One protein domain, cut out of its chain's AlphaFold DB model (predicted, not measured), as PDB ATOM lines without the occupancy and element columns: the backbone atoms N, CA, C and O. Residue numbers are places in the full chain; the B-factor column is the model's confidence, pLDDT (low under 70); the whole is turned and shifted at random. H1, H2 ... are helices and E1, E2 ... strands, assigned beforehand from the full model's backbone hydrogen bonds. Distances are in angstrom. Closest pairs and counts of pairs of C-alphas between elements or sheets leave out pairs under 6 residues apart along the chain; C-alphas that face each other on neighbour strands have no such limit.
ATOM      1  N   GLY A 167     143.307 184.014  99.338       46.25
ATOM      2  CA  GLY A 167     144.375 184.667 100.118       46.25
ATOM      3  C   GLY A 167     144.729 183.984 101.445       46.25
ATOM      4  O   GLY A 167     144.889 184.624 102.473       46.25
ATOM      5  N   TYR A 168     144.834 182.663 101.435       47.59
ATOM      6  CA  TYR A 168     145.105 181.842 102.595       47.59
ATOM      7  C   TYR A 168     146.603 181.598 102.710       47.59
ATOM      8  O   TYR A 168     147.207 180.866 101.916       47.59
ATOM      9  N   VAL A 169     147.199 182.150 103.759       50.59
ATOM     10  CA  VAL A 169     148.559 181.818 104.179       50.59
ATOM     11  C   VAL A 169     148.536 180.388 104.705       50.59
ATOM     12  O   VAL A 169     148.086 180.131 105.817       50.59
ATOM     13  N   GLY A 170     148.982 179.413 103.910       57.44
ATOM     14  CA  GLY A 170     148.989 178.019 104.363       57.44
ATOM     15  C   GLY A 170     149.684 177.883 105.727       57.44
ATOM     16  O   GLY A 170     150.728 178.497 105.936       57.44
ATOM     17  N   ALA A 171     149.144 177.055 106.631       57.97
ATOM     18  CA  ALA A 171     149.624 176.893 108.011       57.97
ATOM     19  C   ALA A 171     151.159 176.879 108.112       57.97
ATOM     20  O   ALA A 171     151.821 176.045 107.461       57.97
ATOM     21  N   SER A 172     151.732 177.790 108.906       60.47
ATOM     22  CA  SER A 172     153.186 177.878 109.063       60.47
ATOM     23  C   SER A 172     153.773 176.530 109.510       60.47
ATOM     24  O   SER A 172     153.117 175.717 110.162       60.47
ATOM     25  N   ASN A 173     154.958 176.199 109.010       63.00
ATOM     26  CA  ASN A 173     155.683 174.956 109.303       63.00
ATOM     27  C   ASN A 173     157.066 175.237 109.905       63.00
ATOM     28  O   ASN A 173     157.937 174.370 109.833       63.00
ATOM     29  N   GLY A 174     157.284 176.445 110.434       63.84
ATOM     30  CA  GLY A 174     158.598 176.874 110.910       63.84
ATOM     31  C   GLY A 174     159.615 177.082 109.786       63.84
ATOM     32  O   GLY A 174     160.816 176.979 110.022       63.84
ATOM     33  N   LYS A 175     159.151 177.306 108.551       70.56
ATOM     34  CA  LYS A 175     159.981 177.747 107.427       70.56
ATOM     35  C   LYS A 175     159.481 179.111 106.983       70.56
ATOM     36  O   LYS A 175     158.272 179.292 106.904       70.56
ATOM     37  N   VAL A 176     160.412 179.998 106.646       79.19
ATOM     38  CA  VAL A 176     160.128 181.312 106.062       79.19
ATOM     39  C   VAL A 176     159.287 181.116 104.801       79.19
ATOM     40  O   VAL A 176     159.714 180.418 103.876       79.19
ATOM     41  N   LYS A 177     158.084 181.693 104.779       83.12
ATOM     42  CA  LYS A 177     157.220 181.711 103.583       83.12
ATOM     43  C   LYS A 177     157.058 183.101 102.998       83.12
ATOM     44  O   LYS A 177     156.806 183.220 101.804       83.12
ATOM     45  N   VAL A 178     157.173 184.107 103.853       86.62
ATOM     46  CA  VAL A 178     156.988 185.515 103.524       86.62
ATOM     47  C   VAL A 178     158.371 186.143 103.448       86.62
ATOM     48  O   VAL A 178     159.194 185.953 104.344       86.62
ATOM     49  N   GLU A 179     158.658 186.828 102.347       91.62
ATOM     50  CA  GLU A 179     159.921 187.544 102.186       91.62
ATOM     51  C   GLU A 179     160.025 188.638 103.259       91.62
ATOM     52  O   GLU A 179     159.079 189.390 103.464       91.62
ATOM     53  N   GLY A 180     161.148 188.685 103.981       92.00
ATOM     54  CA  GLY A 180     161.344 189.597 105.116       92.00
ATOM     55  C   GLY A 180     160.981 189.019 106.489       92.00
ATOM     56  O   GLY A 180     161.406 189.574 107.498       92.00
ATOM     57  N   ALA A 181     160.285 187.879 106.565       94.00
ATOM     58  CA  ALA A 181     159.961 187.266 107.852       94.00
ATOM     59  C   ALA A 181     161.206 186.657 108.522       94.00
ATOM     60  O   ALA A 181     161.776 185.665 108.053       94.00
ATOM     61  N   GLU A 182     161.597 187.213 109.669       94.31
ATOM     62  CA  GLU A 182     162.714 186.715 110.470       94.31
ATOM     63  C   GLU A 182     162.236 185.709 111.519       94.31
ATOM     64  O   GLU A 182     161.645 186.051 112.543       94.31
ATOM     65  N   TRP A 183     162.508 184.428 111.267       92.62
ATOM     66  CA  TRP A 183     162.252 183.382 112.251       92.62
ATOM     67  C   TRP A 183     163.340 183.365 113.330       92.62
ATOM     68  O   TRP A 183     164.525 183.486 113.001       92.62
ATOM     69  N   PRO A 184     162.974 183.169 114.611       93.44
ATOM     70  CA  PRO A 184     163.956 183.090 115.678       93.44
ATOM     71  C   PRO A 184     164.914 181.922 115.435       93.44
ATOM     72  O   PRO A 184     164.570 180.911 114.812       93.44
ATOM     73  N   LYS A 185     166.141 182.049 115.952       91.56
ATOM     74  CA  LYS A 185     167.094 180.939 115.923       91.56
ATOM     75  C   LYS A 185     166.472 179.748 116.636       91.56
ATOM     76  O   LYS A 185     165.989 179.869 117.760       91.56
ATOM     77  N   LYS A 186     166.507 178.601 115.965       88.00
ATOM     78  CA  LYS A 186     165.984 177.357 116.510       88.00
ATOM     79  C   LYS A 186     166.671 177.056 117.846       88.00
ATOM     80  O   LYS A 186     167.900 177.006 117.895       88.00
ATOM     81  N   LEU A 187     165.870 176.856 118.890       88.44
ATOM     82  CA  LEU A 187     166.353 176.448 120.207       88.44
ATOM     83  C   LEU A 187     166.811 174.981 120.189       88.44
ATOM     84  O   LEU A 187     166.701 174.276 119.178       88.44
ATOM     85  N   GLU A 188     167.347 174.524 121.315       86.56
ATOM     86  CA  GLU A 188     167.820 173.153 121.488       86.56
ATOM     87  C   GLU A 188     166.713 172.115 121.211       86.56
ATOM     88  O   GLU A 188     165.524 172.335 121.444       86.56
ATOM     89  N   ASN A 189     167.115 170.981 120.627       80.62
ATOM     90  CA  ASN A 189     166.231 169.911 120.150       80.62
ATOM     91  C   ASN A 189     165.822 168.963 121.282       80.62
ATOM     92  O   ASN A 189     166.150 167.778 121.258       80.62
ATOM     93  N   THR A 190     165.106 169.484 122.256       82.00
ATOM     94  CA  THR A 190     164.672 168.701 123.411       82.00
ATOM     95  C   THR A 190     163.317 168.059 123.192       82.00
ATOM     96  O   THR A 190     162.565 168.470 122.299       82.00
ATOM     97  N   VAL A 191     162.985 167.051 124.009       76.69
ATOM     98  CA  VAL A 191     161.677 166.380 123.960       76.69
ATOM     99  C   VAL A 191     160.574 167.421 124.070       76.69
ATOM    100  O   VAL A 191     159.744 167.516 123.172       76.69
ATOM    101  N   ARG A 192     160.620 168.293 125.081       75.75
ATOM    102  CA  ARG A 192     159.635 169.370 125.233       75.75
ATOM    103  C   ARG A 192     159.589 170.293 124.014       75.75
ATOM    104  O   ARG A 192     158.512 170.545 123.479       75.75
ATOM    105  N   GLY A 193     160.744 170.771 123.551       82.75
ATOM    106  CA  GLY A 193     160.836 171.719 122.445       82.75
ATOM    107  C   GLY A 193     160.308 171.173 121.114       82.75
ATOM    108  O   GLY A 193     159.812 171.952 120.299       82.75
ATOM    109  N   ILE A 194     160.398 169.858 120.897       80.56
ATOM    110  CA  ILE A 194     159.941 169.170 119.680       80.56
ATOM    111  C   ILE A 194     158.518 168.619 119.834       80.56
ATOM    112  O   ILE A 194     157.784 168.576 118.853       80.56
ATOM    113  N   MET A 195     158.119 168.188 121.030       79.75
ATOM    114  CA  MET A 195     156.821 167.547 121.266       79.75
ATOM    115  C   MET A 195     155.719 168.563 121.550       79.75
ATOM    116  O   MET A 195     154.583 168.351 121.130       79.75
ATOM    117  N   GLN A 196     156.038 169.678 122.216       84.81
ATOM    118  CA  GLN A 196     155.069 170.742 122.452       84.81
ATOM    119  C   GLN A 196     154.938 171.637 121.225       84.81
ATOM    120  O   GLN A 196     155.926 172.092 120.634       84.81
ATOM    121  N   THR A 197     153.695 171.941 120.871       87.38
ATOM    122  CA  THR A 197     153.358 172.843 119.774       87.38
ATOM    123  C   THR A 197     152.737 174.126 120.296       87.38
ATOM    124  O   THR A 197     151.870 174.077 121.161       87.38
ATOM    125  N   VAL A 198     153.125 175.252 119.707       90.88
ATOM    126  CA  VAL A 198     152.458 176.545 119.860       90.88
ATOM    127  C   VAL A 198     151.613 176.827 118.616       90.88
ATOM    128  O   VAL A 198     152.055 176.578 117.488       90.88
ATOM    129  N   GLY A 199     150.381 177.293 118.818       88.75
ATOM    130  CA  GLY A 199     149.463 177.687 117.748       88.75
ATOM    131  C   GLY A 199     149.563 179.182 117.458       88.75
ATOM    132  O   GLY A 199     149.618 179.987 118.378       88.75
ATOM    133  N   CYS A 200     149.608 179.564 116.182       90.75
ATOM    134  CA  CYS A 200     149.545 180.963 115.773       90.75
ATOM    135  C   CYS A 200     148.103 181.471 115.834       90.75
ATOM    136  O   CYS A 200     147.236 180.921 115.154       90.75
ATOM    137  N   ASN A 201     147.887 182.579 116.544       89.19
ATOM    138  CA  ASN A 201     146.565 183.186 116.731       89.19
ATOM    139  C   ASN A 201     145.924 183.709 115.433       89.19
ATOM    140  O   ASN A 201     144.706 183.828 115.362       89.19
ATOM    141  N   LEU A 202     146.724 184.002 114.398       88.19
ATOM    142  CA  LEU A 202     146.234 184.568 113.135       88.19
ATOM    143  C   LEU A 202     145.965 183.497 112.073       88.19
ATOM    144  O   LEU A 202     144.845 183.360 111.593       88.19
ATOM    145  N   CYS A 203     146.974 182.698 111.709       85.06
ATOM    146  CA  CYS A 203     146.811 181.698 110.645       85.06
ATOM    147  C   CYS A 203     146.351 180.314 111.133       85.06
ATOM    148  O   CYS A 203     146.168 179.425 110.301       85.06
ATOM    149  N   GLY A 204     146.249 180.085 112.451       82.56
ATOM    150  CA  GLY A 204     145.950 178.765 113.026       82.56
ATOM    151  C   GLY A 204     147.046 177.717 112.784       82.56
ATOM    152  O   GLY A 204     146.832 176.518 112.960       82.56
ATOM    153  N   GLY A 205     148.224 178.142 112.316       84.19
ATOM    154  CA  GLY A 205     149.358 177.261 112.065       84.19
ATOM    155  C   GLY A 205     150.056 176.853 113.358       84.19
ATOM    156  O   GLY A 205     150.290 177.692 114.222       84.19
ATOM    157  N   TYR A 206     150.445 175.584 113.461       86.25
ATOM    158  CA  TYR A 206     151.195 175.063 114.603       86.25
ATOM    159  C   TYR A 206     152.688 174.973 114.292       86.25
ATOM    160  O   TYR A 206     153.090 174.521 113.214       86.25
ATOM    161  N   CYS A 207     153.510 175.361 115.261       88.56
ATOM    162  CA  CYS A 207     154.960 175.227 115.221       88.56
ATOM    163  C   CYS A 207     155.444 174.525 116.492       88.56
ATOM    164  O   CYS A 207     154.850 174.696 117.551       88.56
ATOM    165  N   HIS A 208     156.521 173.743 116.417       89.25
ATOM    166  CA  HIS A 208     157.157 173.229 117.632       89.25
ATOM    167  C   HIS A 208     157.739 174.394 118.440       89.25
ATOM    168  O   HIS A 208     158.298 175.321 117.846       89.25
ATOM    169  N   CYS A 209     157.670 174.334 119.769       91.75
ATOM    170  CA  CYS A 209     158.149 175.412 120.641       91.75
ATOM    171  C   CYS A 209     159.617 175.777 120.365       91.75
ATOM    172  O   CYS A 209     159.951 176.959 120.266       91.75
ATOM    173  N   ALA A 210     160.471 174.779 120.101       90.12
ATOM    174  CA  ALA A 210     161.875 175.000 119.749       90.12
ATOM    175  C   ALA A 210     162.062 175.754 118.421       90.12
ATOM    176  O   ALA A 210     163.004 176.531 118.271       90.12
ATOM    177  N   CYS A 211     161.178 175.536 117.443       90.69
ATOM    178  CA  CYS A 211     161.203 176.244 116.159       90.69
ATOM    179  C   CYS A 211     160.578 177.644 116.255       90.69
ATOM    180  O   CYS A 211     160.944 178.529 115.490       90.69
ATOM    181  N   ALA A 212     159.632 177.836 117.173       93.12
ATOM    182  CA  ALA A 212     159.001 179.121 117.450       93.12
ATOM    183  C   ALA A 212     159.850 180.036 118.351       93.12
ATOM    184  O   ALA A 212     159.453 181.171 118.591       93.12
ATOM    185  N   GLY A 213     161.003 179.561 118.839       92.81
ATOM    186  CA  GLY A 213     161.873 180.332 119.726       92.81
ATOM    187  C   GLY A 213     161.283 180.555 121.119       92.81
ATOM    188  O   GLY A 213     161.682 181.501 121.790       92.81
ATOM    189  N   VAL A 214     160.331 179.719 121.546       93.00
ATOM    190  CA  VAL A 214     159.670 179.862 122.850       93.00
ATOM    191  C   VAL A 214     160.622 179.373 123.945       93.00
ATOM    192  O   VAL A 214     161.002 178.197 123.917       93.00
ATOM    193  N   PRO A 215     161.038 180.239 124.886       89.19
ATOM    194  CA  PRO A 215     162.020 179.885 125.895       89.19
ATOM    195  C   PRO A 215     161.485 178.857 126.889       89.19
ATOM    196  O   PRO A 215     160.285 178.718 127.145       89.19
ATOM    197  N   TRP A 216     162.428 178.156 127.501       82.44
ATOM    198  CA  TRP A 216     162.170 177.202 128.563       82.44
ATOM    199  C   TRP A 216     161.524 177.864 129.777       82.44
ATOM    200  O   TRP A 216     161.951 178.927 130.217       82.44
ATOM    201  N   GLY A 217     160.496 177.218 130.323       82.38
ATOM    202  CA  GLY A 217     159.768 177.713 131.495       82.38
ATOM    203  C   GLY A 217     158.582 178.619 131.172       82.38
ATOM    204  O   GLY A 217     157.740 178.818 132.040       82.38
ATOM    205  N   GLN A 218     158.439 179.088 129.930       86.88
ATOM    206  CA  GLN A 218     157.230 179.801 129.536       86.88
ATOM    207  C   GLN A 218     156.076 178.811 129.336       86.88
ATOM    208  O   GLN A 218     156.246 177.745 128.729       86.88
ATOM    209  N   ASN A 219     154.903 179.141 129.882       82.50
ATOM    210  CA  ASN A 219     153.695 178.377 129.616       82.50
ATOM    211  C   ASN A 219     153.220 178.716 128.202       82.50
ATOM    212  O   ASN A 219     152.754 179.821 127.939       82.50
ATOM    213  N   VAL A 220     153.367 177.761 127.286       83.69
ATOM    214  CA  VAL A 220     152.991 177.900 125.868       83.69
ATOM    215  C   VAL A 220     151.492 178.192 125.713       83.69
ATOM    216  O   VAL A 220     151.053 178.698 124.690       83.69
ATOM    217  N   MET A 221     150.723 177.871 126.748       73.06
ATOM    218  CA  MET A 221     149.267 177.810 126.747       73.06
ATOM    219  C   MET A 221     148.621 179.151 127.062       73.06
ATOM    220  O   MET A 221     147.554 179.446 126.538       73.06
ATOM    221  N   ASP A 222     149.300 179.968 127.865       82.06
ATOM    222  CA  ASP A 222     148.850 181.313 128.237       82.06
ATOM    223  C   ASP A 222     149.485 182.385 127.339       82.06
ATOM    224  O   ASP A 222     149.247 183.581 127.501       82.06
ATOM    225  N   MET A 223     150.345 181.969 126.408       87.00
ATOM    226  CA  MET A 223     151.085 182.876 125.548       87.00
ATOM    227  C   MET A 223     150.307 183.136 124.262       87.00
ATOM    228  O   MET A 223     150.135 182.251 123.425       87.00
ATOM    229  N   GLU A 224     149.924 184.393 124.054       91.19
ATOM    230  CA  GLU A 224     149.524 184.854 122.732       91.19
ATOM    231  C   GLU A 224     150.735 184.811 121.798       91.19
ATOM    232  O   GLU A 224     151.715 185.537 121.979       91.19
ATOM    233  N   TRP A 225     150.686 183.932 120.797       93.50
ATOM    234  CA  TRP A 225     151.778 183.768 119.847       93.50
ATOM    235  C   TRP A 225     151.309 184.008 118.418       93.50
ATOM    236  O   TRP A 225     150.319 183.451 117.938       93.50
ATOM    237  N   THR A 226     152.073 184.825 117.700       94.06
ATOM    238  CA  THR A 226     151.884 185.075 116.272       94.06
ATOM    239  C   THR A 226     153.148 184.656 115.543       94.06
ATOM    240  O   THR A 226     154.245 185.075 115.906       94.06
ATOM    241  N   CYS A 227     153.015 183.801 114.526       93.88
ATOM    242  CA  CYS A 227     154.187 183.328 113.803       93.88
ATOM    243  C   CYS A 227     154.850 184.480 113.025       93.88
ATOM    244  O   CYS A 227     154.127 185.348 112.527       93.88
ATOM    245  N   PRO A 228     156.186 184.480 112.867       94.88
ATOM    246  CA  PRO A 228     156.905 185.541 112.160       94.88
ATOM    247  C   PRO A 228     156.383 185.824 110.747       94.88
ATOM    248  O   PRO A 228     156.333 186.979 110.340       94.88
ATOM    249  N   ASP A 229     155.919 184.793 110.027       92.56
ATOM    250  CA  ASP A 229     155.288 184.973 108.712       92.56
ATOM    251  C   ASP A 229     154.050 185.890 108.807       92.56
ATOM    252  O   ASP A 229     153.878 186.794 107.999       92.56
ATOM    253  N   CYS A 230     153.186 185.682 109.808       91.81
ATOM    254  CA  CYS A 230     151.990 186.504 110.002       91.81
ATOM    255  C   CYS A 230     152.316 187.908 110.516       91.81
ATOM    256  O   CYS A 230     151.642 188.855 110.126       91.81
ATOM    257  N   VAL A 231     153.337 188.053 111.368       94.19
ATOM    258  CA  VAL A 231     153.811 189.378 111.805       94.19
ATOM    259  C   VAL A 231     154.254 190.201 110.594       94.19
ATOM    260  O   VAL A 231     153.890 191.369 110.481       94.19
ATOM    261  N   GLU A 232     154.981 189.582 109.664       94.50
ATOM    262  CA  GLU A 232     155.462 190.270 108.469       94.50
ATOM    263  C   GLU A 232     154.330 190.624 107.495       94.50
ATOM    264  O   GLU A 232     154.297 191.736 106.975       94.50
ATOM    265  N   LEU A 233     153.345 189.744 107.305       90.44
ATOM    266  CA  LEU A 233     152.168 190.053 106.480       90.44
ATOM    267  C   LEU A 233     151.344 191.212 107.043       90.44
ATOM    268  O   LEU A 233     150.941 192.098 106.291       90.44
ATOM    269  N   LEU A 234     151.166 191.259 108.368       92.00
ATOM    270  CA  LEU A 234     150.543 192.410 109.023       92.00
ATOM    271  C   LEU A 234     151.352 193.694 108.798       92.00
ATOM    272  O   LEU A 234     150.768 194.747 108.552       92.00
ATOM    273  N   ARG A 235     152.689 193.617 108.835       93.81
ATOM    274  CA  ARG A 235     153.573 194.759 108.554       93.81
ATOM    275  C   ARG A 235     153.432 195.262 107.113       93.81
ATOM    276  O   ARG A 235     153.552 196.463 106.880       93.81
ATOM    277  N   LEU A 236     153.180 194.362 106.162       93.06
ATOM    278  CA  LEU A 236     152.930 194.679 104.750       93.06
ATOM    279  C   LEU A 236     151.497 195.176 104.481       93.06
ATOM    280  O   LEU A 236     151.228 195.667 103.386       93.06
ATOM    281  N   GLY A 237     150.599 195.100 105.469       92.12
ATOM    282  CA  GLY A 237     149.196 195.492 105.326       92.12
ATOM    283  C   GLY A 237     148.354 194.478 104.549       92.12
ATOM    284  O   GLY A 237     147.352 194.860 103.951       92.12
ATOM    285  N   GLU A 238     148.764 193.208 104.523       87.75
ATOM    286  CA  GLU A 238     147.975 192.136 103.918       87.75
ATOM    287  C   GLU A 238     146.952 191.580 104.917       87.75
ATOM    288  O   GLU A 238     147.279 191.273 106.068       87.75
ATOM    289  N   ASP A 239     145.709 191.410 104.463       82.81
ATOM    290  CA  ASP A 239     144.660 190.774 105.256       82.81
ATOM    291  C   ASP A 239     144.937 189.270 105.393       82.81
ATOM    292  O   ASP A 239     145.053 188.538 104.407       82.81
ATOM    293  N   ILE A 240     145.017 188.788 106.635       80.25
ATOM    294  CA  ILE A 240     145.245 187.371 106.937       80.25
ATOM    295  C   ILE A 240     143.896 186.712 107.207       80.25
ATOM    296  O   ILE A 240     143.341 186.833 108.300       80.25
ATOM    297  N   GLU A 241     143.376 185.965 106.234       74.56
ATOM    298  CA  GLU A 241     142.238 185.092 106.506       74.56
ATOM    299  C   GLU A 241     142.692 183.852 107.305       74.56
ATOM    300  O   GLU A 241     143.642 183.165 106.902       74.56
ATOM    301  N   PRO A 242     142.018 183.516 108.422       64.81
ATOM    302  CA  PRO A 242     142.371 182.359 109.233       64.81
ATOM    303  C   PRO A 242     142.181 181.073 108.425       64.81
ATOM    304  O   PRO A 242     141.092 180.769 107.931       64.81
ATOM    305  N   VAL A 243     143.251 180.290 108.292       62.56
ATOM    306  CA  VAL A 243     143.202 179.014 107.577       62.56
ATOM    307  C   VAL A 243     142.671 177.941 108.525       62.56
ATOM    308  O   VAL A 243     143.162 177.831 109.649       62.56
ATOM    309  N   PRO A 244     141.704 177.104 108.101       56.56
ATOM    310  CA  PRO A 244     141.274 175.983 108.918       56.56
ATOM    311  C   PRO A 244     142.477 175.080 109.244       56.56
ATOM    312  O   PRO A 244     143.284 174.788 108.348       56.56
ATOM    313  N   PRO A 245     142.617 174.632 110.503       53.69
ATOM    314  CA  PRO A 245     143.778 173.878 110.954       53.69
ATOM    315  C   PRO A 245     143.936 172.610 110.113       53.69
ATOM    316  O   PRO A 245     143.046 171.764 110.041       53.69
ATOM    317  N   ARG A 246     145.082 172.470 109.440       54.44
ATOM    318  CA  ARG A 246     145.441 171.240 108.724       54.44
ATOM    319  C   ARG A 246     146.345 170.401 109.616       54.44
ATOM    320  O   ARG A 246     147.469 170.813 109.904       54.44
ATOM    321  N   ARG A 247     145.874 169.213 110.006       46.16
ATOM    322  CA  ARG A 247     146.707 168.178 110.637       46.16
ATOM    323  C   ARG A 247     147.829 167.820 109.648       46.16
ATOM    324  O   ARG A 247     147.546 167.493 108.498       46.16
TER     325      ARG A 247
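Overview. This is residues 167 to 247 of the 354 residues of the protein "Chromo domain-containing protein" of Kwoniella shandongensis (UniProt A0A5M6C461). This domain has little regular structure: mostly loops, with a small hairpin of strands E1 and E2 between the short helix H1, toward one end of the longest axis, and H2, toward the other. The printed part has 81 residues, only 20 of them in named elements, in the order H1, E1, E2, H2; the class is mixed. It is compact, with a radius of gyration of the C-alphas of 12.3 A and spans of 35 by 24 by 20 A.

Arrangement. After residues 167 to 190, H1, residues 191 to 195, has a tight link to E1, residues 197 to 199. E1 and E2, residues 206 to 208, form an antiparallel hairpin; N 198 and O 207 are within hydrogen-bond range at 2.8 A. The closest C-alphas of H1 and E2, Ile 194 and His 208, are 5.3 A apart. H2, residues 228 to 236, is apart from H1 and E1. In both helices every O i to N i+4 pair is within hydrogen-bond range.

Along the chain. H1 begins at C-alpha 191 (161.677, 166.380, 123.960). H2 measures 12.4 A, ending at C-alpha 236 (152.930, 194.679, 104.750).

Size, cuts and confidence. The printed part has no cut. E2 to H2 is a long link. Residues 167 to 174 and 242 to 247 have pLDDT under 70.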